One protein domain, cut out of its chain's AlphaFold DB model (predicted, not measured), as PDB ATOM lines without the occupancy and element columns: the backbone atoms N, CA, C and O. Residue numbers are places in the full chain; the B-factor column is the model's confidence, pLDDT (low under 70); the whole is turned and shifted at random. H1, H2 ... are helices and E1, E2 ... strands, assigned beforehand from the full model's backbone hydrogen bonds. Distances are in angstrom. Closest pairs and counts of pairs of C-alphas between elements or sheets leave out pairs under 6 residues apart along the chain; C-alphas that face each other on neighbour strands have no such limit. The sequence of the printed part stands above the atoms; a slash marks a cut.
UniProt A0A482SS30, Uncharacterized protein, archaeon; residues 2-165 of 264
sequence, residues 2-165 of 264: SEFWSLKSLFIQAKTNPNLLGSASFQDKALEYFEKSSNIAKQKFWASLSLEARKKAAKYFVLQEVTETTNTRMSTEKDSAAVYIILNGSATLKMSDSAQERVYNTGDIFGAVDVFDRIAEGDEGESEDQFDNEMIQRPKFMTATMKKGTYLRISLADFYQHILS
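What this domain is: This is residues 2 to 165 of the 264 residues of an uncharacterized protein of archaeon (UniProt A0A482SS30). Two strongly twisted four-stranded sheets lie face to face as a sandwich, wound as a jelly roll, one long hairpin folded over both sheets in four nested antiparallel pairs. Helices H1, H3, H4, H7 and H9 gather round the sheet E1 E8 E3 E6, while no named helix is on the other sheet, E2 E7 E4 E5, and H8 lies far out between H7 and E7. The printed part has 164 residues with nine named helices and eight named strands, in the order H1 to H6, E1 to E6, H7, H8, E7, E8, H9; both sheets are antiparallel in the orders just named. The class is mixed, helices and strands; the whole is compact, with a radius of gyration of the C-alphas of 15.9 A and spans of 44 by 35 by 27 A.

Where its parts are: H1, residues 2 to 16, begins at C-alpha 2 (16.008, -28.599, 6.822) and is 21.6 A long. H2 is residues 18 to 22, H3 24 to 37 and 19.6 A long, H4 39 to 42, H5 44 to 47, H6 51 to 58. The strands are E1, 62 to 66; E2, 70 to 75, 16.1 A; E3, 82 to 88, 18.1 A; E4, 90 to 95, 16.8 A; E5, 101 to 105; and E6, 109 to 111. H7, 113 to 120, and H8, 128 to 134, come before E7, 141 to 146, and E8, 149 to 155, 19.0 A. H9, 156 to 164, ends at C-alpha 164 (36.700, -40.941, 27.965).

How they stand to each other: The facing parts of the two sheets are 10.3 A centre to centre, their strands at 34 degrees. Within hydrogen-bond range are N 64 and O 151, 2.8 A, for E1 and E8; N 85 and O 152, 2.8 A, for E8 and E3; N 84 and O 110, 2.8 A, for E3 and E6. In the other sheet are N 72 and O 144, 2.8 A, for E2 and E7; N 92 and O 145, 2.9 A, for E7 and E4; N 93 and O 102, 2.8 A, for the hairpin E4 and E5. H1, H3, H4, H7 and H9 are on the sheet E1 E8 E3 E6 but only graze it, H4 only just on it with 5 pairs of C-alphas within 10 A. H1 touches H3, closest C-alphas Leu 7 and Ala 30, 6.8 A, at a steep tilt of 41 degrees, opposite ways. H3, with residues 27 to 31 alone, touches H6, closest C-alphas Gln 27 and Lys 55, 5.2 A, about perpendicular at 86 degrees. H6 touches H9, closest C-alphas Ala 57 and Ile 163, 5.7 A, at a shallow tilt of 32 degrees, opposite ways. H5 touches H7, closest C-alphas Phe 45 and Asp 117, 4.4 A. H2 and H6 are near each other, and H8 touches no helix. Every O i to N i+4 pair is within hydrogen-bond range in H1, H3, H6 and H7; H8 has 2 of 3, H9 4 of 5, and H2 0 of 1 but 2 of 2 O i to N i+3 pairs, while H4 and H5 are too short for an i+4 pair.

The domain as a whole: The C-alphas farthest apart, those of Ser 2 and Asp 129, are 47.4 A apart. The printed part has no cut and no long link. Mean pLDDT of the printed part is 75.8; 43 residues are under 70, among them 11 to 22 and 122 to 140, and H8 has a mean of 38.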
ATOM      1  N   SER A   2      16.822 -28.937   5.632       59.44
ATOM      2  CA  SER A   2      16.008 -28.599   6.822       59.44
ATOM      3  C   SER A   2      16.666 -28.996   8.154       59.44
ATOM      4  O   SER A   2      16.652 -28.214   9.100       59.44
ATOM      5  N   GLU A   3      17.298 -30.170   8.211       64.75
ATOM      6  CA  GLU A   3      17.939 -30.684   9.432       64.75
ATOM      7  C   GLU A   3      19.149 -29.839   9.876       64.75
ATOM      8  O   GLU A   3      19.312 -29.593  11.067       64.75
ATOM      9  N   PHE A   4      19.944 -29.300   8.937       62.16
ATOM     10  CA  PHE A   4      21.094 -28.430   9.251       62.16
ATOM     11  C   PHE A   4      20.660 -27.151   9.969       62.16
ATOM     12  O   PHE A   4      21.256 -26.764  10.973       62.16
ATOM     13  N   TRP A   5      19.604 -26.496   9.476       65.12
ATOM     14  CA  TRP A   5      19.079 -25.286  10.106       65.12
ATOM     15  C   TRP A   5      18.489 -25.580  11.482       65.12
ATOM     16  O   TRP A   5      18.692 -24.792  12.399       65.12
ATOM     17  N   SER A   6      17.840 -26.737  11.651       71.38
ATOM     18  CA  SER A   6      17.344 -27.180  12.955       71.38
ATOM     19  C   SER A   6      18.483 -27.371  13.961       71.38
ATOM     20  O   SER A   6      18.405 -26.825  15.062       71.38
ATOM     21  N   LEU A   7      19.572 -28.047  13.575       71.50
ATOM     22  CA  LEU A   7      20.733 -28.219  14.448       71.50
ATOM     23  C   LEU A   7      21.421 -26.883  14.751       71.50
ATOM     24  O   LEU A   7      21.714 -26.577  15.904       71.50
ATOM     25  N   LYS A   8      21.648 -26.053  13.732       68.69
ATOM     26  CA  LYS A   8      22.248 -24.730  13.909       68.69
ATOM     27  C   LYS A   8      21.434 -23.883  14.890       68.69
ATOM     28  O   LYS A   8      22.005 -23.288  15.799       68.69
ATOM     29  N   SER A   9      20.109 -23.865  14.751       72.69
ATOM     30  CA  SER A   9      19.218 -23.189  15.695       72.69
ATOM     31  C   SER A   9      19.313 -23.771  17.105       72.69
ATOM     32  O   SER A   9      19.364 -22.996  18.055       72.69
ATOM     33  N   LEU A  10      19.399 -25.098  17.255       71.00
ATOM     34  CA  LEU A  10      19.595 -25.756  18.553       71.00
ATOM     35  C   LEU A  10      20.909 -25.329  19.224       71.00
ATOM     36  O   LEU A  10      20.901 -24.972  20.398       71.00
ATOM     37  N   PHE A  11      22.023 -25.294  18.490       67.88
ATOM     38  CA  PHE A  11      23.313 -24.836  19.023       67.88
ATOM     39  C   PHE A  11      23.316 -23.338  19.355       67.88
ATOM     40  O   PHE A  11      23.890 -22.929  20.362       67.88
ATOM     41  N   ILE A  12      22.634 -22.508  18.559       69.69
ATOM     42  CA  ILE A  12      22.459 -21.077  18.858       69.69
ATOM     43  C   ILE A  12      21.621 -20.884  20.131       69.69
ATOM     44  O   ILE A  12      21.982 -20.068  20.976       69.69
ATOM     45  N   GLN A  13      20.539 -21.648  20.303       66.81
ATOM     46  CA  GLN A  13      19.723 -21.628  21.523       66.81
ATOM     47  C   GLN A  13      20.510 -22.118  22.740       66.81
ATOM     48  O   GLN A  13      20.401 -21.548  23.820       66.81
ATOM     49  N   ALA A  14      21.340 -23.145  22.574       62.59
ATOM     50  CA  ALA A  14      22.208 -23.632  23.635       62.59
ATOM     51  C   ALA A  14      23.289 -22.607  24.022       62.59
ATOM     52  O   ALA A  14      23.653 -22.509  25.189       62.59
ATOM     53  N   LYS A  15      23.750 -21.779  23.075       62.69
ATOM     54  CA  LYS A  15      24.653 -20.655  23.368       62.69
ATOM     55  C   LYS A  15      23.982 -19.580  24.230       62.69
ATOM     56  O   LYS A  15      24.648 -18.981  25.067       62.69
ATOM     57  N   THR A  16      22.687 -19.324  24.036       64.19
ATOM     58  CA  THR A  16      21.932 -18.353  24.850       64.19
ATOM     59  C   THR A  16      21.401 -18.946  26.156       64.19
ATOM     60  O   THR A  16      21.169 -18.204  27.105       64.19
ATOM     61  N   ASN A  17      21.241 -20.268  26.233       67.25
ATOM     62  CA  ASN A  17      20.867 -20.998  27.441       67.25
ATOM     63  C   ASN A  17      21.702 -22.291  27.577       67.25
ATOM     64  O   ASN A  17      21.267 -23.356  27.121       67.25
ATOM     65  N   PRO A  18      22.876 -22.223  28.237       68.19
ATOM     66  CA  PRO A  18      23.810 -23.348  28.353       68.19
ATOM     67  C   PRO A  18      23.224 -24.607  29.001       68.19
ATOM     68  O   PRO A  18      23.678 -25.715  28.713       68.19
ATOM     69  N   ASN A  19      22.174 -24.471  29.820       68.44
ATOM     70  CA  ASN A  19      21.499 -25.610  30.451       68.44
ATOM     71  C   ASN A  19      20.888 -26.575  29.420       68.44
ATOM     72  O   ASN A  19      20.728 -27.762  29.707       68.44
ATOM     73  N   LEU A  20      20.594 -26.104  28.201       66.69
ATOM     74  CA  LEU A  20      20.063 -26.946  27.127       66.69
ATOM     75  C   LEU A  20      21.062 -28.012  26.662       66.69
ATOM     76  O   LEU A  20      20.626 -29.099  26.287       66.69
ATOM     77  N   LEU A  21      22.372 -27.755  26.759       66.38
ATOM     78  CA  LEU A  21      23.421 -28.725  26.408       66.38
ATOM     79  C   LEU A  21      23.380 -29.980  27.294       66.38
ATOM     80  O   LEU A  21      23.773 -31.070  26.877       66.38
ATOM     81  N   GLY A  22      22.911 -29.830  28.536       69.12
ATOM     82  CA  GLY A  22      22.735 -30.933  29.478       69.12
ATOM     83  C   GLY A  22      21.449 -31.734  29.264       69.12
ATOM     84  O   GLY A  22      21.284 -32.776  29.888       69.12
ATOM     85  N   SER A  23      20.531 -31.269  28.411       76.19
ATOM     86  CA  SER A  23      19.248 -31.944  28.209       76.19
ATOM     87  C   SER A  23      19.386 -33.169  27.299       76.19
ATOM     88  O   SER A  23      20.015 -33.102  26.241       76.19
ATOM     89  N   ALA A  24      18.729 -34.272  27.668       80.81
ATOM     90  CA  ALA A  24      18.703 -35.493  26.860       80.81
ATOM     91  C   ALA A  24      18.175 -35.226  25.439       80.81
ATOM     92  O   ALA A  24      18.767 -35.667  24.462       80.81
ATOM     93  N   SER A  25      17.131 -34.394  25.306       83.12
ATOM     94  CA  SER A  25      16.578 -34.045  23.993       83.12
ATOM     95  C   SER A  25      17.574 -33.314  23.090       83.12
ATOM     96  O   SER A  25      17.491 -33.480  21.873       83.12
ATOM     97  N   PHE A  26      18.460 -32.478  23.641       79.94
ATOM     98  CA  PHE A  26      19.513 -31.841  22.853       79.94
ATOM     99  C   PHE A  26      20.544 -32.877  22.410       79.94
ATOM    100  O   PHE A  26      20.852 -32.954  21.224       79.94
ATOM    101  N   GLN A  27      21.035 -33.686  23.350       81.50
ATOM    102  CA  GLN A  27      22.075 -34.684  23.095       81.50
ATOM    103  C   GLN A  27      21.626 -35.721  22.065       81.50
ATOM    104  O   GLN A  27      22.376 -36.007  21.138       81.50
ATOM    105  N   ASP A  28      20.387 -36.208  22.164       85.94
ATOM    106  CA  ASP A  28      19.812 -37.162  21.214       85.94
ATOM    107  C   ASP A  28      19.729 -36.571  19.799       85.94
ATOM    108  O   ASP A  28      20.178 -37.191  18.837       85.94
ATOM    109  N   LYS A  29      19.214 -35.339  19.662       85.69
ATOM    110  CA  LYS A  29      19.100 -34.665  18.356       85.69
ATOM    111  C   LYS A  29      20.459 -34.316  17.758       85.69
ATOM    112  O   LYS A  29      20.637 -34.410  16.545       85.69
ATOM    113  N   ALA A  30      21.403 -33.883  18.590       83.19
ATOM    114  CA  ALA A  30      22.753 -33.566  18.151       83.19
ATOM    115  C   ALA A  30      23.482 -34.829  17.682       83.19
ATOM    116  O   ALA A  30      24.023 -34.835  16.579       83.19
ATOM    117  N   LEU A  31      23.408 -35.912  18.460       87.56
ATOM    118  CA  LEU A  31      23.955 -37.215  18.097       87.56
ATOM    119  C   LEU A  31      23.373 -37.728  16.774       87.56
ATOM    120  O   LEU A  31      24.129 -38.047  15.857       87.56
ATOM    121  N   GLU A  32      22.042 -37.756  16.654       89.00
ATOM    122  CA  GLU A  32      21.354 -38.199  15.437       89.00
ATOM    123  C   GLU A  32      21.823 -37.400  14.217       89.00
ATOM    124  O   GLU A  32      22.132 -37.968  13.168       89.00
ATOM    125  N   TYR A  33      21.927 -36.077  14.357       86.19
ATOM    126  CA  TYR A  33      22.404 -35.229  13.277       86.19
ATOM    127  C   TYR A  33      23.860 -35.529  12.910       86.19
ATOM    128  O   TYR A  33      24.172 -35.614  11.720       86.19
ATOM    129  N   PHE A  34      24.753 -35.676  13.897       85.75
ATOM    130  CA  PHE A  34      26.172 -35.944  13.653       85.75
ATOM    131  C   PHE A  34      26.353 -37.249  12.880       85.75
ATOM    132  O   PHE A  34      27.076 -37.271  11.885       85.75
ATOM    133  N   GLU A  35      25.658 -38.311  13.287       88.75
ATOM    134  CA  GLU A  35      25.773 -39.631  12.666       88.75
ATOM    135  C   GLU A  35      25.097 -39.709  11.288       88.75
ATOM    136  O   GLU A  35      25.589 -40.419  10.414       88.75
ATOM    137  N   LYS A  36      24.022 -38.945  11.046       88.94
ATOM    138  CA  LYS A  36      23.372 -38.871   9.723       88.94
ATOM    139  C   LYS A  36      24.104 -37.973   8.730       88.94
ATOM    140  O   LYS A  36      24.110 -38.255   7.533       88.94
ATOM    141  N   SER A  37      24.678 -36.873   9.211       84.00
ATOM    142  CA  SER A  37      25.207 -35.797   8.360       84.00
ATOM    143  C   SER A  37      26.723 -35.842   8.195       84.00
ATOM    144  O   SER A  37      27.286 -34.974   7.528       84.00
ATOM    145  N   SER A  38      27.400 -36.815   8.808       88.56
ATOM    146  CA  SER A  38      28.848 -36.959   8.710       88.56
ATOM    147  C   SER A  38      29.307 -38.411   8.728       88.56
ATOM    148  O   SER A  38      28.566 -39.331   9.063       88.56
ATOM    149  N   ASN A  39      30.578 -38.611   8.403       91.12
ATOM    150  CA  ASN A  39      31.251 -39.897   8.486       91.12
ATOM    151  C   ASN A  39      31.744 -40.221   9.912       91.12
ATOM    152  O   ASN A  39      32.611 -41.085  10.059       91.12
ATOM    153  N   ILE A  40      31.227 -39.559  10.961       90.75
ATOM    154  CA  ILE A  40      31.706 -39.750  12.343       90.75
ATOM    155  C   ILE A  40      31.462 -41.160  12.861       90.75
ATOM    156  O   ILE A  40      32.348 -41.737  13.478       90.75
ATOM    157  N   ALA A  41      30.335 -41.769  12.490       90.06
ATOM    158  CA  ALA A  41      30.014 -43.147  12.850       90.06
ATOM    159  C   ALA A  41      31.030 -44.176  12.312       90.06
ATOM    160  O   ALA A  41      31.075 -45.301  12.799       90.06
ATOM    161  N   LYS A  42      31.839 -43.804  11.306       89.38
ATOM    162  CA  LYS A  42      32.897 -44.651  10.734       89.38
ATOM    163  C   LYS A  42      34.270 -44.406  11.365       89.38
ATOM    164  O   LYS A  42      35.194 -45.151  11.057       89.38
ATOM    165  N   GLN A  43      34.430 -43.357  12.176       90.19
ATOM    166  CA  GLN A  43      35.704 -43.075  12.842       90.19
ATOM    167  C   GLN A  43      35.877 -44.020  14.017       90.19
ATOM    168  O   GLN A  43      34.931 -44.237  14.779       90.19
ATOM    169  N   LYS A  44      37.082 -44.565  14.181       88.56
ATOM    170  CA  LYS A  44      37.327 -45.572  15.211       88.56
ATOM    171  C   LYS A  44      37.130 -44.997  16.610       88.56
ATOM    172  O   LYS A  44      36.402 -45.604  17.390       88.56
ATOM    173  N   PHE A  45      37.664 -43.800  16.878       87.19
ATOM    174  CA  PHE A  45      37.528 -43.126  18.174       87.19
ATOM    175  C   PHE A  45      36.081 -42.871  18.588       87.19
ATOM    176  O   PHE A  45      35.796 -42.694  19.767       87.19
ATOM    177  N   TRP A  46      35.166 -42.790  17.620       91.19
ATOM    178  CA  TRP A  46      33.746 -42.602  17.878       91.19
ATOM    179  C   TRP A  46      33.020 -43.935  18.015       91.19
ATOM    180  O   TRP A  46      32.169 -44.096  18.887       91.19
ATOM    181  N   ALA A  47      33.354 -44.893  17.150       88.69
ATOM    182  CA  ALA A  47      32.741 -46.211  17.129       88.69
ATOM    183  C   ALA A  47      33.056 -47.033  18.390       88.69
ATOM    184  O   ALA A  47      32.238 -47.867  18.776       88.69
ATOM    185  N   SER A  48      34.197 -46.787  19.045       85.62
ATOM    186  CA  SER A  48      34.561 -47.432  20.314       85.62
ATOM    187  C   SER A  48      33.762 -46.919  21.520       85.62
ATOM    188  O   SER A  48      33.715 -47.583  22.555       85.62
ATOM    189  N   LEU A  49      33.093 -45.767  21.405       85.94
ATOM    190  CA  LEU A  49      32.336 -45.172  22.502       85.94
ATOM    191  C   LEU A  49      30.975 -45.847  22.706       85.94
ATOM    192  O   LEU A  49      30.203 -46.092  21.766       85.94
ATOM    193  N   SER A  50      30.608 -46.030  23.978       87.50
ATOM    194  CA  SER A  50      29.239 -46.390  24.356       87.50
ATOM    195  C   SER A  50      28.240 -45.332  23.866       87.50
ATOM    196  O   SER A  50      28.592 -44.175  23.625       87.50
ATOM    197  N   LEU A  51      26.968 -45.712  23.716       87.94
ATOM    198  CA  LEU A  51      25.926 -44.767  23.299       87.94
ATOM    199  C   LEU A  51      25.834 -43.564  24.254       87.94
ATOM    200  O   LEU A  51      25.739 -42.428  23.800       87.94
ATOM    201  N   GLU A  52      25.927 -43.804  25.562       84.69
ATOM    202  CA  GLU A  52      25.918 -42.749  26.583       84.69
ATOM    203  C   GLU A  52      27.133 -41.822  26.460       84.69
ATOM    204  O   GLU A  52      26.988 -40.601  26.516       84.69
ATOM    205  N   ALA A  53      28.323 -42.371  26.194       84.50
ATOM    206  CA  ALA A  53      29.516 -41.565  25.945       84.50
ATOM    207  C   ALA A  53      29.382 -40.726  24.662       84.50
ATOM    208  O   ALA A  53      29.761 -39.556  24.661       84.50
ATOM    209  N   ARG A  54      28.764 -41.256  23.596       88.62
ATOM    210  CA  ARG A  54      28.466 -40.500  22.363       88.62
ATOM    211  C   ARG A  54      27.443 -39.383  22.579       88.62
ATOM    212  O   ARG A  54      27.625 -38.277  22.069       88.62
ATOM    213  N   LYS A  55      26.396 -39.622  23.375       85.75
ATOM    214  CA  LYS A  55      25.432 -38.579  23.777       85.75
ATOM    215  C   LYS A  55      26.100 -37.487  24.607       85.75
ATOM    216  O   LYS A  55      25.927 -36.301  24.326       85.75
ATOM    217  N   LYS A  56      26.928 -37.882  25.578       82.38
ATOM    218  CA  LYS A  56      27.737 -36.962  26.384       82.38
ATOM    219  C   LYS A  56      28.677 -36.150  25.497       82.38
ATOM    220  O   LYS A  56      28.751 -34.935  25.648       82.38
ATOM    221  N   ALA A  57      29.322 -36.790  24.524       83.12
ATOM    222  CA  ALA A  57      30.204 -36.135  23.572       83.12
ATOM    223  C   ALA A  57      29.507 -35.037  22.771       83.12
ATOM    224  O   ALA A  57      30.095 -33.982  22.541       83.12
ATOM    225  N   ALA A  58      28.237 -35.243  22.412       79.38
ATOM    226  CA  ALA A  58      27.470 -34.285  21.629       79.38
ATOM    227  C   ALA A  58      27.351 -32.893  22.283       79.38
ATOM    228  O   ALA A  58      27.231 -31.894  21.574       79.38
ATOM    229  N   LYS A  59      27.457 -32.811  23.617       78.50
ATOM    230  CA  LYS A  59      27.497 -31.551  24.379       78.50
ATOM    231  C   LYS A  59      28.818 -30.783  24.236       78.50
ATOM    232  O   LYS A  59      28.815 -29.564  24.387       78.50
ATOM    233  N   TYR A  60      29.930 -31.473  23.998       81.00
ATOM    234  CA  TYR A  60      31.275 -30.881  24.015       81.00
ATOM    235  C   TYR A  60      31.775 -30.463  22.632       81.00
ATOM    236  O   TYR A  60      32.819 -29.825  22.517       81.00
ATOM    237  N   PHE A  61      31.020 -30.764  21.574       77.75
ATOM    238  CA  PHE A  61      31.279 -30.172  20.270       77.75
ATOM    239  C   PHE A  61      30.910 -28.689  20.265       77.75
ATOM    240  O   PHE A  61      29.817 -28.290  20.661       77.75
ATOM    241  N   VAL A  62      31.814 -27.872  19.742       78.12
ATOM    242  CA  VAL A  62      31.619 -26.436  19.558       78.12
ATOM    243  C   VAL A  62      31.291 -26.161  18.098       78.12
ATOM    244  O   VAL A  62      32.019 -26.577  17.195       78.12
ATOM    245  N   LEU A  63      30.203 -25.427  17.861       75.69
ATOM    246  CA  LEU A  63      29.864 -24.927  16.534       75.69
ATOM    247  C   LEU A  63      30.779 -23.748  16.180       75.69
ATOM    248  O   LEU A  63      30.736 -22.701  16.823       75.69
ATOM    249  N   GLN A  64      31.572 -23.910  15.128       79.06
ATOM    250  CA  GLN A  64      32.460 -22.887  14.598       79.06
ATOM    251  C   GLN A  64      31.949 -22.400  13.241       79.06
ATOM    252  O   GLN A  64      31.877 -23.153  12.267       79.06
ATOM    253  N   GLU A  65      31.619 -21.112  13.166       78.38
ATOM    254  CA  GLU A  65      31.296 -20.447  11.907       78.38
ATOM    255  C   GLU A  65      32.540 -19.793  11.319       78.38
ATOM    256  O   GLU A  65      33.216 -18.995  11.965       78.38
ATOM    257  N   VAL A  66      32.822 -20.126  10.066       78.25
ATOM    258  CA  VAL A  66      33.900 -19.533   9.284       78.25
ATOM    259  C   VAL A  66      33.237 -18.636   8.246       78.25
ATOM    260  O   VAL A  66      32.570 -19.121   7.331       78.25
ATOM    261  N   THR A  67      33.347 -17.321   8.421       80.12
ATOM    262  CA  THR A  67      32.667 -16.316   7.583       80.12
ATOM    263  C   THR A  67      33.410 -16.031   6.278       80.12
ATOM    264  O   THR A  67      32.779 -15.701   5.271       80.12
ATOM    265  N   GLU A  68      34.724 -16.236   6.281       77.94
ATOM    266  CA  GLU A  68      35.650 -16.087   5.160       77.94
ATOM    267  C   GLU A  68      36.709 -17.193   5.203       77.94
ATOM    268  O   GLU A  68      36.878 -17.844   6.229       77.94
ATOM    269  N   THR A  69      37.406 -17.451   4.095       82.19
ATOM    270  CA  THR A  69      38.430 -18.504   4.078       82.19
ATOM    271  C   THR A  69      39.547 -18.173   5.064       82.19
ATOM    272  O   THR A  69      40.172 -17.120   4.962       82.19
ATOM    273  N   THR A  70      39.824 -19.087   5.990       78.00
ATOM    274  CA  THR A  70      40.845 -18.911   7.029       78.00
ATOM    275  C   THR A  70      41.888 -20.015   6.959       78.00
ATOM    276  O   THR A  70      41.601 -21.138   6.548       78.00
ATOM    277  N   ASN A  71      43.116 -19.689   7.362       77.75
ATOM    278  CA  ASN A  71      44.173 -20.669   7.570       77.75
ATOM    279  C   ASN A  71      44.336 -20.893   9.071       77.75
ATOM    280  O   ASN A  71      44.750 -19.992   9.802       77.75
ATOM    281  N   THR A  72      44.018 -22.100   9.519       76.31
ATOM    282  CA  THR A  72      44.131 -22.519  10.911       76.31
ATOM    283  C   THR A  72      45.319 -23.452  11.044       76.31
ATOM    284  O   THR A  72      45.372 -24.505  10.410       76.31
ATOM    285  N   ARG A  73      46.284 -23.070  11.881       78.38
ATOM    286  CA  ARG A  73      47.359 -23.971  12.289       78.38
ATOM    287  C   ARG A  73      46.826 -24.899  13.374       78.38
ATOM    288  O   ARG A  73      46.241 -24.435  14.346       78.38
ATOM    289  N   MET A  74      47.036 -26.190  13.191       72.56
ATOM    290  CA  MET A  74      46.651 -27.249  14.112       72.56
ATOM    291  C   MET A  74      47.906 -27.997  14.547       72.56
ATOM    292  O   MET A  74      48.859 -28.122  13.771       72.56
ATOM    293  N   SER A  75      47.901 -28.479  15.784       72.50
ATOM    294  CA  SER A  75      48.932 -29.378  16.293       72.50
ATOM    295  C   SER A  75      48.368 -30.784  16.407       72.50
ATOM    296  O   SER A  75      47.156 -30.988  16.497       72.50
ATOM    297  N   THR A  76      49.272 -31.749  16.415       67.75
ATOM    298  CA  THR A  76      48.981 -33.108  16.873       67.75
ATOM    299  C   THR A  76      49.305 -33.287  18.356       67.75
ATOM    300  O   THR A  76      48.961 -34.328  18.900       67.75
ATOM    301  N   GLU A  77      49.906 -32.285  19.011       67.94
ATOM    302  CA  GLU A  77      50.200 -32.287  20.451       67.94
ATOM    303  C   GLU A  77      48.927 -32.322  21.295       67.94
ATOM    304  O   GLU A  77      47.932 -31.680  20.953       67.94
ATOM    305  N   LYS A  78      48.986 -33.014  22.435       60.72
ATOM    306  CA  LYS A  78      47.837 -33.289  23.305       60.72
ATOM    307  C   LYS A  78      47.021 -32.036  23.661       60.72
ATOM    308  O   LYS A  78      45.798 -32.042  23.528       60.72
ATOM    309  N   ASP A  79      47.698 -30.942  24.004       57.62
ATOM    310  CA  ASP A  79      47.064 -29.703  24.481       57.62
ATOM    311  C   ASP A  79      46.382 -28.876  23.383       57.62
ATOM    312  O   ASP A  79      45.551 -28.013  23.664       57.62
ATOM    313  N   SER A  80      46.723 -29.112  22.115       64.25
ATOM    314  CA  SER A  80      46.198 -28.328  20.988       64.25
ATOM    315  C   SER A  80      45.621 -29.172  19.851       64.25
ATOM    316  O   SER A  80      45.122 -28.625  18.860       64.25
ATOM    317  N   ALA A  81      45.612 -30.495  20.018       72.56
ATOM    318  CA  ALA A  81      44.949 -31.438  19.141       72.56
ATOM    319  C   ALA A  81      43.434 -31.218  19.163       72.56
ATOM    320  O   ALA A  81      42.793 -31.072  20.206       72.56
ATOM    321  N   ALA A  82      42.845 -31.206  17.974       83.56
ATOM    322  CA  ALA A  82      41.410 -31.112  17.792       83.56
ATOM    323  C   ALA A  82      40.998 -31.859  16.527       83.56
ATOM    324  O   ALA A  82      41.774 -31.969  15.570       83.56
ATOM    325  N   VAL A  83      39.754 -32.324  16.520       89.38
ATOM    326  CA  VAL A  83      39.101 -32.854  15.324       89.38
ATOM    327  C   VAL A  83      37.942 -31.958  14.928       89.38
ATOM    328  O   VAL A  83      37.286 -31.329  15.764       89.38
ATOM    329  N   TYR A  84      37.717 -31.902  13.623       89.81
ATOM    330  CA  TYR A  84      36.718 -31.062  12.995       89.81
ATOM    331  C   TYR A  84      35.797 -31.907  12.131       89.81
ATOM    332  O   TYR A  84      36.269 -32.744  11.367       89.81
ATOM    333  N   ILE A  85      34.496 -31.636  12.202       91.06
ATOM    334  CA  ILE A  85      33.476 -32.199  11.315       91.06
ATOM    335  C   ILE A  85      32.958 -31.073  10.425       91.06
ATOM    336  O   ILE A  85      32.555 -30.019  10.925       91.06
ATOM    337  N   ILE A  86      32.939 -31.277   9.111       90.19
ATOM    338  CA  ILE A  86      32.444 -30.269   8.167       90.19
ATOM    339  C   ILE A  86      30.928 -30.420   8.031       90.19
ATOM    340  O   ILE A  86      30.456 -31.341   7.375       90.19
ATOM    341  N   LEU A  87      30.140 -29.511   8.612       84.62
ATOM    342  CA  LEU A  87      28.681 -29.530   8.433       84.62
ATOM    343  C   LEU A  87      28.239 -28.837   7.143       84.62
ATOM    344  O   LEU A  87      27.219 -29.191   6.556       84.62
ATOM    345  N   ASN A  88      28.988 -27.818   6.730       86.00
ATOM    346  CA  ASN A  88      28.803 -27.104   5.476       86.00
ATOM    347  C   ASN A  88      30.125 -26.431   5.093       86.00
ATOM    348  O   ASN A  88      30.733 -25.776   5.938       86.00
ATOM    349  N   GLY A  89      30.552 -26.551   3.838       89.44
ATOM    350  CA  GLY A  89      31.795 -25.972   3.328       89.44
ATOM    351  C   GLY A  89      32.802 -27.041   2.911       89.44
ATOM    352  O   GLY A  89      32.434 -28.150   2.529       89.44
ATOM    353  N   SER A  90      34.084 -26.691   2.946       94.94
ATOM    354  CA  SER A  90      35.185 -27.608   2.632       94.94
ATOM    355  C   SER A  90      36.472 -27.129   3.294       94.94
ATOM    356  O   SER A  90      36.684 -25.917   3.392       94.94
ATOM    357  N   ALA A  91      37.371 -28.046   3.624       93.56
ATOM    358  CA  ALA A  91      38.699 -27.726   4.128       93.56
ATOM    359  C   ALA A  91      39.781 -28.413   3.292       93.56
ATOM    360  O   ALA A  91      39.585 -29.516   2.789       93.56
ATOM    361  N   THR A  92      40.940 -27.776   3.174       93.12
ATOM    362  CA  THR A  92      42.152 -28.415   2.653       93.12
ATOM    363  C   THR A  92      43.148 -28.540   3.790       93.12
ATOM    364  O   THR A  92      43.458 -27.543   4.436       93.12
ATOM    365  N   LEU A  93      43.649 -29.746   4.038       89.69
ATOM    366  CA  LEU A  93      44.668 -30.006   5.046       89.69
ATOM    367  C   LEU A  93      46.022 -30.215   4.382       89.69
ATOM    368  O   LEU A  93      46.144 -31.032   3.465       89.69
ATOM    369  N   LYS A  94      47.034 -29.526   4.897       85.56
ATOM    370  CA  LYS A  94      48.430 -29.689   4.506       85.56
ATOM    371  C   LYS A  94      49.279 -30.016   5.726       85.56
ATOM    372  O   LYS A  94      49.275 -29.250   6.692       85.56
ATOM    373  N   MET A  95      50.014 -31.120   5.671       80.88
ATOM    374  CA  MET A  95      50.998 -31.459   6.704       80.88
ATOM    375  C   MET A  95      52.257 -30.610   6.506       80.88
ATOM    376  O   MET A  95      52.664 -30.372   5.371       80.88
ATOM    377  N   SER A  96      52.892 -30.151   7.585       72.44
ATOM    378  CA  SER A  96      54.087 -29.298   7.500       72.44
ATOM    379  C   SER A  96      55.280 -29.958   6.800       72.44
ATOM    380  O   SER A  96      56.141 -29.263   6.272       72.44
ATOM    381  N   ASP A  97      55.334 -31.287   6.811       70.94
ATOM    382  CA  ASP A  97      56.400 -32.131   6.265       70.94
ATOM    383  C   ASP A  97      56.036 -32.785   4.919       70.94
ATOM    384  O   ASP A  97      56.844 -33.525   4.361       70.94
ATOM    385  N   SER A  98      54.851 -32.500   4.366       72.56
ATOM    386  CA  SER A  98      54.377 -33.102   3.120       72.56
ATOM    387  C   SER A  98      53.940 -32.056   2.100       72.56
ATOM    388  O   SER A  98      53.256 -31.081   2.408       72.56
ATOM    389  N   ALA A  99      54.288 -32.296   0.835       73.50
ATOM    390  CA  ALA A  99      53.724 -31.552  -0.289       73.50
ATOM    391  C   ALA A  99      52.279 -31.982  -0.606       73.50
ATOM    392  O   ALA A  99      51.612 -31.326  -1.403       73.50
ATOM    393  N   GLN A 100      51.805 -33.082  -0.013       78.69
ATOM    394  CA  GLN A 100      50.455 -33.578  -0.240       78.69
ATOM    395  C   GLN A 100      49.433 -32.726   0.508       78.69
ATOM    396  O   GLN A 100      49.541 -32.477   1.710       78.69
ATOM    397  N   GLU A 101      48.408 -32.325  -0.230       88.44
ATOM    398  CA  GLU A 101      47.237 -31.642   0.291       88.44
ATOM    399  C   GLU A 101      46.042 -32.579   0.150       88.44
ATOM    400  O   GLU A 101      45.854 -33.219  -0.887       88.44
ATOM    401  N   ARG A 102      45.234 -32.675   1.204       91.25
ATOM    402  CA  ARG A 102      44.018 -33.486   1.196       91.25
ATOM    403  C   ARG A 102      42.806 -32.586   1.340       91.25
ATOM    404  O   ARG A 102      42.745 -31.760   2.249       91.25
ATOM    405  N   VAL A 103      41.852 -32.748   0.433       94.38
ATOM    406  CA  VAL A 103      40.596 -31.995   0.430       94.38
ATOM    407  C   VAL A 103      39.536 -32.786   1.184       94.38
ATOM    408  O   VAL A 103      39.369 -33.981   0.951       94.38
ATOM    409  N   TYR A 104      38.822 -32.093   2.061       95.12
ATOM    410  CA  TYR A 104      37.724 -32.591   2.876       95.12
ATOM    411  C   TYR A 104      36.470 -31.773   2.557       95.12
ATOM    412  O   TYR A 104      36.521 -30.542   2.476       95.12
ATOM    413  N   ASN A 105      35.344 -32.450   2.369       95.69
ATOM    414  CA  ASN A 105      34.060 -31.857   2.009       95.69
ATOM    415  C   ASN A 105      33.041 -32.026   3.139       95.69
ATOM    416  O   ASN A 105      33.323 -32.624   4.173       95.69
ATOM    417  N   THR A 106      31.835 -31.491   2.943       93.25
ATOM    418  CA  THR A 106      30.715 -31.691   3.869       93.25
ATOM    419  C   THR A 106      30.548 -33.167   4.242       93.25
ATOM    420  O   THR A 106      30.467 -34.033   3.374       93.25
ATOM    421  N   GLY A 107      30.474 -33.424   5.544       89.56
ATOM    422  CA  GLY A 107      30.382 -34.742   6.155       89.56
ATOM    423  C   GLY A 107      31.734 -35.385   6.471       89.56
ATOM    424  O   GLY A 107      31.774 -36.343   7.245       89.56
ATOM    425  N   ASP A 108      32.838 -34.864   5.938       94.38
ATOM    426  CA  ASP A 108      34.170 -35.364   6.253       94.38
ATOM    427  C   ASP A 108      34.691 -34.836   7.593       94.38
ATOM    428  O   ASP A 108      34.214 -33.836   8.145       94.38
ATOM    429  N   ILE A 109      35.698 -35.547   8.103       93.38
ATOM    430  CA  ILE A 109      36.343 -35.294   9.389       93.38
ATOM    431  C   ILE A 109      37.834 -35.130   9.151       93.38
ATOM    432  O   ILE A 109      38.433 -35.900   8.401       93.38
ATOM    433  N   PHE A 110      38.423 -34.117   9.773       91.00
ATOM    434  CA  PHE A 110      39.844 -33.808   9.642       91.00
ATOM    435  C   PHE A 110      40.427 -33.293  10.961       91.00
ATOM    436  O   PHE A 110      39.698 -33.009  11.912       91.00
ATOM    437  N   GLY A 111      41.751 -33.147  11.011       87.81
ATOM    438  CA  GLY A 111      42.487 -32.716  12.198       87.81
ATOM    439  C   GLY A 111      43.285 -33.871  12.787       87.81
ATOM    440  O   GLY A 111      43.802 -34.704  12.047       87.81
ATOM    441  N   ALA A 112      43.383 -33.928  14.109       86.19
ATOM    442  CA  ALA A 112      44.177 -34.920  14.830       86.19
ATOM    443  C   ALA A 112      43.440 -36.265  15.022       86.19
ATOM    444  O   ALA A 112      43.468 -36.827  16.114       86.19
ATOM    445  N   VAL A 113      42.763 -36.778  13.985       87.69
ATOM    446  CA  VAL A 113      41.922 -37.995  14.073       87.69
ATOM    447  C   VAL A 113      42.723 -39.194  14.583       87.69
ATOM    448  O   VAL A 113      42.294 -39.855  15.519       87.69
ATOM    449  N   ASP A 114      43.934 -39.392  14.065       82.81
ATOM    450  CA  ASP A 114      44.821 -40.491  14.469       82.81
ATOM    451  C   ASP A 114      45.218 -40.423  15.958       82.81
ATOM    452  O   ASP A 114      45.511 -41.437  16.588       82.81
ATOM    453  N   VAL A 115      45.257 -39.220  16.546       80.62
ATOM    454  CA  VAL A 115      45.537 -39.034  17.980       80.62
ATOM    455  C   VAL A 115      44.325 -39.457  18.810       80.62
ATOM    456  O   VAL A 115      44.484 -40.131  19.821       80.62
ATOM    457  N   PHE A 116      43.119 -39.106  18.360       84.19
ATOM    458  CA  PHE A 116      41.875 -39.527  19.003       84.19
ATOM    459  C   PHE A 116      41.683 -41.044  18.913       84.19
ATOM    460  O   PHE A 116      41.289 -41.653  19.903       84.19
ATOM    461  N   ASP A 117      41.987 -41.649  17.760       82.56
ATOM    462  CA  ASP A 117      41.891 -43.099  17.557       82.56
ATOM    463  C   ASP A 117      42.808 -43.854  18.531       82.56
ATOM    464  O   ASP A 117      42.328 -44.741  19.230       82.56
ATOM    465  N   ARG A 118      44.082 -43.448  18.660       78.12
ATOM    466  CA  ARG A 118      45.032 -44.061  19.613       78.12
ATOM    467  C   ARG A 118      44.558 -43.977  21.063       78.12
ATOM    468  O   ARG A 118      44.616 -44.956  21.797       78.12
ATOM    469  N   ILE A 119      44.051 -42.815  21.468       72.94
ATOM    470  CA  ILE A 119      43.580 -42.601  22.844       72.94
ATOM    471  C   ILE A 119      42.314 -43.417  23.128       72.94
ATOM    472  O   ILE A 119      42.142 -43.928  24.230       72.94
ATOM    473  N   ALA A 120      41.426 -43.557  22.146       72.75
ATOM    474  CA  ALA A 120      40.194 -44.320  22.299       72.75
ATOM    475  C   ALA A 120      40.396 -45.846  22.222       72.75
ATOM    476  O   ALA A 120      39.537 -46.583  22.703       72.75
ATOM    477  N   GLU A 121      41.489 -46.319  21.614       71.81
ATOM    478  CA  GLU A 121      41.882 -47.738  21.585       71.81
ATOM    479  C   GLU A 121      42.518 -48.204  22.911       71.81
ATOM    480  O   GLU A 121      42.711 -49.404  23.093       71.81
ATOM    481  N   GLY A 122      42.765 -47.292  23.859       58.38
ATOM    482  CA  GLY A 122      43.291 -47.651  25.169       58.38
ATOM    483  C   GLY A 122      44.724 -48.166  25.090       58.38
ATOM    484  O   GLY A 122      45.015 -49.239  25.613       58.38
ATOM    485  N   ASP A 123      45.633 -47.386  24.493       48.00
ATOM    486  CA  ASP A 123      47.062 -47.449  24.841       48.00
ATOM    487  C   ASP A 123      47.215 -47.044  26.331       48.00
ATOM    488  O   ASP A 123      47.696 -45.977  26.696       48.00
ATOM    489  N   GLU A 124      46.699 -47.901  27.217       39.59
ATOM    490  CA  GLU A 124      46.623 -47.799  28.680       39.59
ATOM    491  C   GLU A 124      47.973 -48.138  29.343       39.59
ATOM    492  O   GLU A 124      48.047 -48.375  30.548       39.59
ATOM    493  N   GLY A 125      49.056 -48.195  28.563       36.25
ATOM    494  CA  GLY A 125      50.393 -48.547  29.040       36.25
ATOM    495  C   GLY A 125      51.284 -47.359  29.383       36.25
ATOM    496  O   GLY A 125      52.289 -47.544  30.065       36.25
ATOM    497  N   GLU A 126      50.931 -46.155  28.942       37.91
ATOM    498  CA  GLU A 126      51.814 -45.005  29.065       37.91
ATOM    499  C   GLU A 126      51.283 -44.050  30.125       37.91
ATOM    500  O   GLU A 126      50.221 -43.442  29.982       37.91
ATOM    501  N   SER A 127      52.027 -43.931  31.227       40.56
ATOM    502  CA  SER A 127      51.813 -42.869  32.208       40.56
ATOM    503  C   SER A 127      51.746 -41.509  31.501       40.56
ATOM    504  O   SER A 127      52.286 -41.341  30.407       40.56
ATOM    505  N   GLU A 128      51.119 -40.506  32.129       41.69
ATOM    506  CA  GLU A 128      51.123 -39.121  31.621       41.69
ATOM    507  C   GLU A 128      52.545 -38.674  31.201       41.69
ATOM    508  O   GLU A 128      52.709 -38.019  30.174       41.69
ATOM    509  N   ASP A 129      53.566 -39.172  31.911       36.38
ATOM    510  CA  ASP A 129      54.994 -38.961  31.656       36.38
ATOM    511  C   ASP A 129      55.571 -39.663  30.404       36.38
ATOM    512  O   ASP A 129      56.596 -39.229  29.877       36.38
ATOM    513  N   GLN A 130      54.987 -40.765  29.920       35.84
ATOM    514  CA  GLN A 130      55.432 -41.454  28.694       35.84
ATOM    515  C   GLN A 130      54.780 -40.865  27.437       35.84
ATOM    516  O   GLN A 130      55.473 -40.660  26.438       35.84
ATOM    517  N   PHE A 131      53.521 -40.431  27.543       38.56
ATOM    518  CA  PHE A 131      52.825 -39.698  26.480       38.56
ATOM    519  C   PHE A 131      53.533 -38.375  26.132       38.56
ATOM    520  O   PHE A 131      53.659 -38.010  24.959       38.56
ATOM    521  N   ASP A 132      54.054 -37.680  27.149       39.00
ATOM    522  CA  ASP A 132      54.879 -36.479  26.985       39.00
ATOM    523  C   ASP A 132      56.239 -36.781  26.324       39.00
ATOM    524  O   ASP A 132      56.791 -35.922  25.635       39.00
ATOM    525  N   ASN A 133      56.769 -38.002  26.483       35.81
ATOM    526  CA  ASN A 133      58.074 -38.416  25.960       35.81
ATOM    527  C   ASN A 133      58.033 -38.916  24.501       35.81
ATOM    528  O   ASN A 133      58.954 -38.608  23.739       35.81
ATOM    529  N   GLU A 134      56.987 -39.623  24.055       38.25
ATOM    530  CA  GLU A 134      56.854 -40.015  22.636       38.25
ATOM    531  C   GLU A 134      56.499 -38.825  21.718       38.25
ATOM    532  O   GLU A 134      56.913 -38.774  20.553       38.25
ATOM    533  N   MET A 135      55.820 -37.799  22.250       41.50
ATOM    534  CA  MET A 135      55.535 -36.540  21.546       41.50
ATOM    535  C   MET A 135      56.755 -35.617  21.360       41.50
ATOM    536  O   MET A 135      56.658 -34.606  20.660       41.50
ATOM    537  N   ILE A 136      57.929 -35.975  21.895       37.22
ATOM    538  CA  ILE A 136      59.197 -35.255  21.654       37.22
ATOM    539  C   ILE A 136      59.675 -35.423  20.194       37.22
ATOM    540  O   ILE A 136      60.552 -34.691  19.717       37.22
ATOM    541  N   GLN A 137      59.065 -36.320  19.409       42.06
ATOM    542  CA  GLN A 137      59.197 -36.270  17.953       42.06
ATOM    543  C   GLN A 137      58.474 -35.032  17.414       42.06
ATOM    544  O   GLN A 137      57.250 -35.004  17.373       42.06
ATOM    545  N   ARG A 138      59.267 -34.020  17.018       40.25
ATOM    546  CA  ARG A 138      58.879 -32.713  16.442       40.25
ATOM    547  C   ARG A 138      57.374 -32.576  16.158       40.25
ATOM    548  O   ARG A 138      56.898 -33.270  15.254       40.25
ATOM    549  N   PRO A 139      56.666 -31.626  16.795       49.09
ATOM    550  CA  PRO A 139      55.240 -31.444  16.570       49.09
ATOM    551  C   PRO A 139      54.919 -31.379  15.082       49.09
ATOM    552  O   PRO A 139      55.382 -30.488  14.359       49.09
ATOM    553  N   LYS A 140      54.133 -32.352  14.612       64.56
ATOM    554  CA  LYS A 140      53.591 -32.320  13.258       64.56
ATOM    555  C   LYS A 140      52.508 -31.263  13.254       64.56
ATOM    556  O   LYS A 140      51.401 -31.477  13.755       64.56
ATOM    557  N   PHE A 141      52.860 -30.104  12.722       72.62
ATOM    558  CA  PHE A 141      51.902 -29.045  12.489       72.62
ATOM    559  C   PHE A 141      51.149 -29.330  11.203       72.62
ATOM    560  O   PHE A 141      51.700 -29.794  10.204       72.62
ATOM    561  N   MET A 142      49.870 -29.003  11.221       79.44
ATOM    562  CA  MET A 142      49.022 -29.066  10.047       79.44
ATOM    563  C   MET A 142      48.447 -27.683   9.812       79.44
ATOM    564  O   MET A 142      48.082 -26.986  10.756       79.44
ATOM    565  N   THR A 143      48.341 -27.282   8.555       83.00
ATOM    566  CA  THR A 143      47.604 -26.077   8.188       83.00
ATOM    567  C   THR A 143      46.315 -26.515   7.521       83.00
ATOM    568  O   THR A 143      46.346 -27.163   6.474       83.00
ATOM    569  N   ALA A 144      45.184 -26.180   8.136       84.62
ATOM    570  CA  ALA A 144      43.873 -26.307   7.522       84.62
ATOM    571  C   ALA A 144      43.479 -24.979   6.879       84.62
ATOM    572  O   ALA A 144      43.289 -23.979   7.569       84.62
ATOM    573  N   THR A 145      43.306 -24.975   5.564       90.62
ATOM    574  CA  THR A 145      42.612 -23.901   4.855       90.62
ATOM    575  C   THR A 145      41.119 -24.207   4.878       90.62
ATOM    576  O   THR A 145      40.627 -25.021   4.096       90.62
ATOM    577  N   MET A 146      40.396 -23.581   5.801       88.19
ATOM    578  CA  MET A 146      38.959 -23.766   5.997       88.19
ATOM    579  C   MET A 146      38.205 -22.739   5.159       88.19
ATOM    580  O   MET A 146      38.337 -21.535   5.382       88.19
ATOM    581  N   LYS A 147      37.401 -23.188   4.190       91.00
ATOM    582  CA  LYS A 147      36.540 -22.279   3.420       91.00
ATOM    583  C   LYS A 147      35.349 -21.830   4.261       91.00
ATOM    584  O   LYS A 147      34.988 -22.484   5.242       91.00
ATOM    585  N   LYS A 148      34.707 -20.739   3.831       86.81
ATOM    586  CA  LYS A 148      33.451 -20.253   4.415       86.81
ATOM    587  C   LYS A 148      32.467 -21.409   4.625       86.81
ATOM    588  O   LYS A 148      32.182 -22.151   3.685       86.81
ATOM    589  N   GLY A 149      31.961 -21.550   5.842       83.69
ATOM    590  CA  GLY A 149      31.204 -22.731   6.224       83.69
ATOM    591  C   GLY A 149      30.911 -22.830   7.714       83.69
ATOM    592  O   GLY A 149      31.161 -21.909   8.492       83.69
ATOM    593  N   THR A 150      30.370 -23.976   8.100       81.69
ATOM    594  CA  THR A 150      30.061 -24.321   9.483       81.69
ATOM    595  C   THR A 150      30.713 -25.650   9.812       81.69
ATOM    596  O   THR A 150      30.544 -26.636   9.093       81.69
ATOM    597  N   TYR A 151      31.441 -25.661  10.917       85.88
ATOM    598  CA  TYR A 151      32.239 -26.784  11.373       85.88
ATOM    599  C   TYR A 151      31.852 -27.107  12.812       85.88
ATOM    600  O   TYR A 151      31.481 -26.214  13.571       85.88
ATOM    601  N   LEU A 152      31.941 -28.374  13.193       82.56
ATOM    602  CA  LEU A 152      31.958 -28.765  14.598       82.56
ATOM    603  C   LEU A 152      33.393 -29.053  14.986       82.56
ATOM    604  O   LEU A 152      34.103 -29.696  14.220       82.56
ATOM    605  N   ARG A 153      33.803 -28.600  16.162       87.25
ATOM    606  CA  ARG A 153      35.138 -28.831  16.705       87.25
ATOM    607  C   ARG A 153      35.018 -29.485  18.069       87.25
ATOM    608  O   ARG A 153      34.216 -29.035  18.880       87.25
ATOM    609  N   ILE A 154      35.860 -30.469  18.346       82.44
ATOM    610  CA  ILE A 154      36.113 -30.931  19.711       82.44
ATOM    611  C   ILE A 154      37.619 -30.975  19.950       82.44
ATOM    612  O   ILE A 154      38.385 -31.401  19.080       82.44
ATOM    613  N   SER A 155      38.048 -30.455  21.099       83.00
ATOM    614  CA  SER A 155      39.444 -30.526  21.520       83.00
ATOM    615  C   SER A 155      39.740 -31.903  22.107       83.00
ATOM    616  O   SER A 155      38.851 -32.558  22.655       83.00
ATOM    617  N   LEU A 156      40.989 -32.350  22.005       77.12
ATOM    618  CA  LEU A 156      41.388 -33.603  22.631       77.12
ATOM    619  C   LEU A 156      41.275 -33.527  24.157       77.12
ATOM    620  O   LEU A 156      40.885 -34.507  24.782       77.12
ATOM    621  N   ALA A 157      41.538 -32.358  24.748       74.31
ATOM    622  CA  ALA A 157      41.362 -32.124  26.175       74.31
ATOM    623  C   ALA A 157      39.912 -32.372  26.621       74.31
ATOM    624  O   ALA A 157      39.688 -33.145  27.551       74.31
ATOM    625  N   ASP A 158      38.926 -31.792  25.930       75.19
ATOM    626  CA  ASP A 158      37.511 -32.004  26.263       75.19
ATOM    627  C   ASP A 158      37.091 -33.457  26.006       75.19
ATOM    628  O   ASP A 158      36.323 -34.031  26.779       75.19
ATOM    629  N   PHE A 159      37.627 -34.078  24.949       77.19
ATOM    630  CA  PHE A 159      37.365 -35.481  24.646       77.19
ATOM    631  C   PHE A 159      37.880 -36.416  25.737       77.19
ATOM    632  O   PHE A 159      37.131 -37.229  26.278       77.19
ATOM    633  N   TYR A 160      39.129 -36.241  26.139       72.81
ATOM    634  CA  TYR A 160      39.732 -37.034  27.192       72.81
ATOM    635  C   TYR A 160      39.053 -36.795  28.547       72.81
ATOM    636  O   TYR A 160      38.588 -37.739  29.182       72.81
ATOM    637  N   GLN A 161      38.928 -35.534  28.976       69.81
ATOM    638  CA  GLN A 161      38.441 -35.176  30.315       69.81
ATOM    639  C   GLN A 161      36.959 -35.467  30.528       69.81
ATOM    640  O   GLN A 161      36.544 -35.758  31.649       69.81
ATOM    641  N   HIS A 162      36.140 -35.331  29.486       73.56
ATOM    642  CA  HIS A 162      34.693 -35.370  29.653       73.56
ATOM    643  C   HIS A 162      34.028 -36.561  28.981       73.56
ATOM    644  O   HIS A 162      32.936 -36.927  29.412       73.56
ATOM    645  N   ILE A 163      34.637 -37.175  27.968       76.50
ATOM    646  CA  ILE A 163      34.022 -38.292  27.239       76.50
ATOM    647  C   ILE A 163      34.649 -39.617  27.662       76.50
ATOM    648  O   ILE A 163      33.910 -40.531  28.019       76.50
ATOM    649  N   LEU A 164      35.981 -39.702  27.653       71.62
ATOM    650  CA  LEU A 164      36.700 -40.941  27.965       71.62
ATOM    651  C   LEU A 164      36.979 -41.147  29.447       71.62
ATOM    652  O   LEU A 164      36.984 -42.289  29.896       71.62
ATOM    653  N   SER A 165      37.212 -40.073  30.205       61.75
ATOM    654  CA  SER A 165      37.451 -40.191  31.642       61.75
ATOM    655  C   SER A 165      36.220 -40.812  32.310       61.75
ATOM    656  O   SER A 165      35.196 -40.146  32.502       61.75
TER     657      SER A 165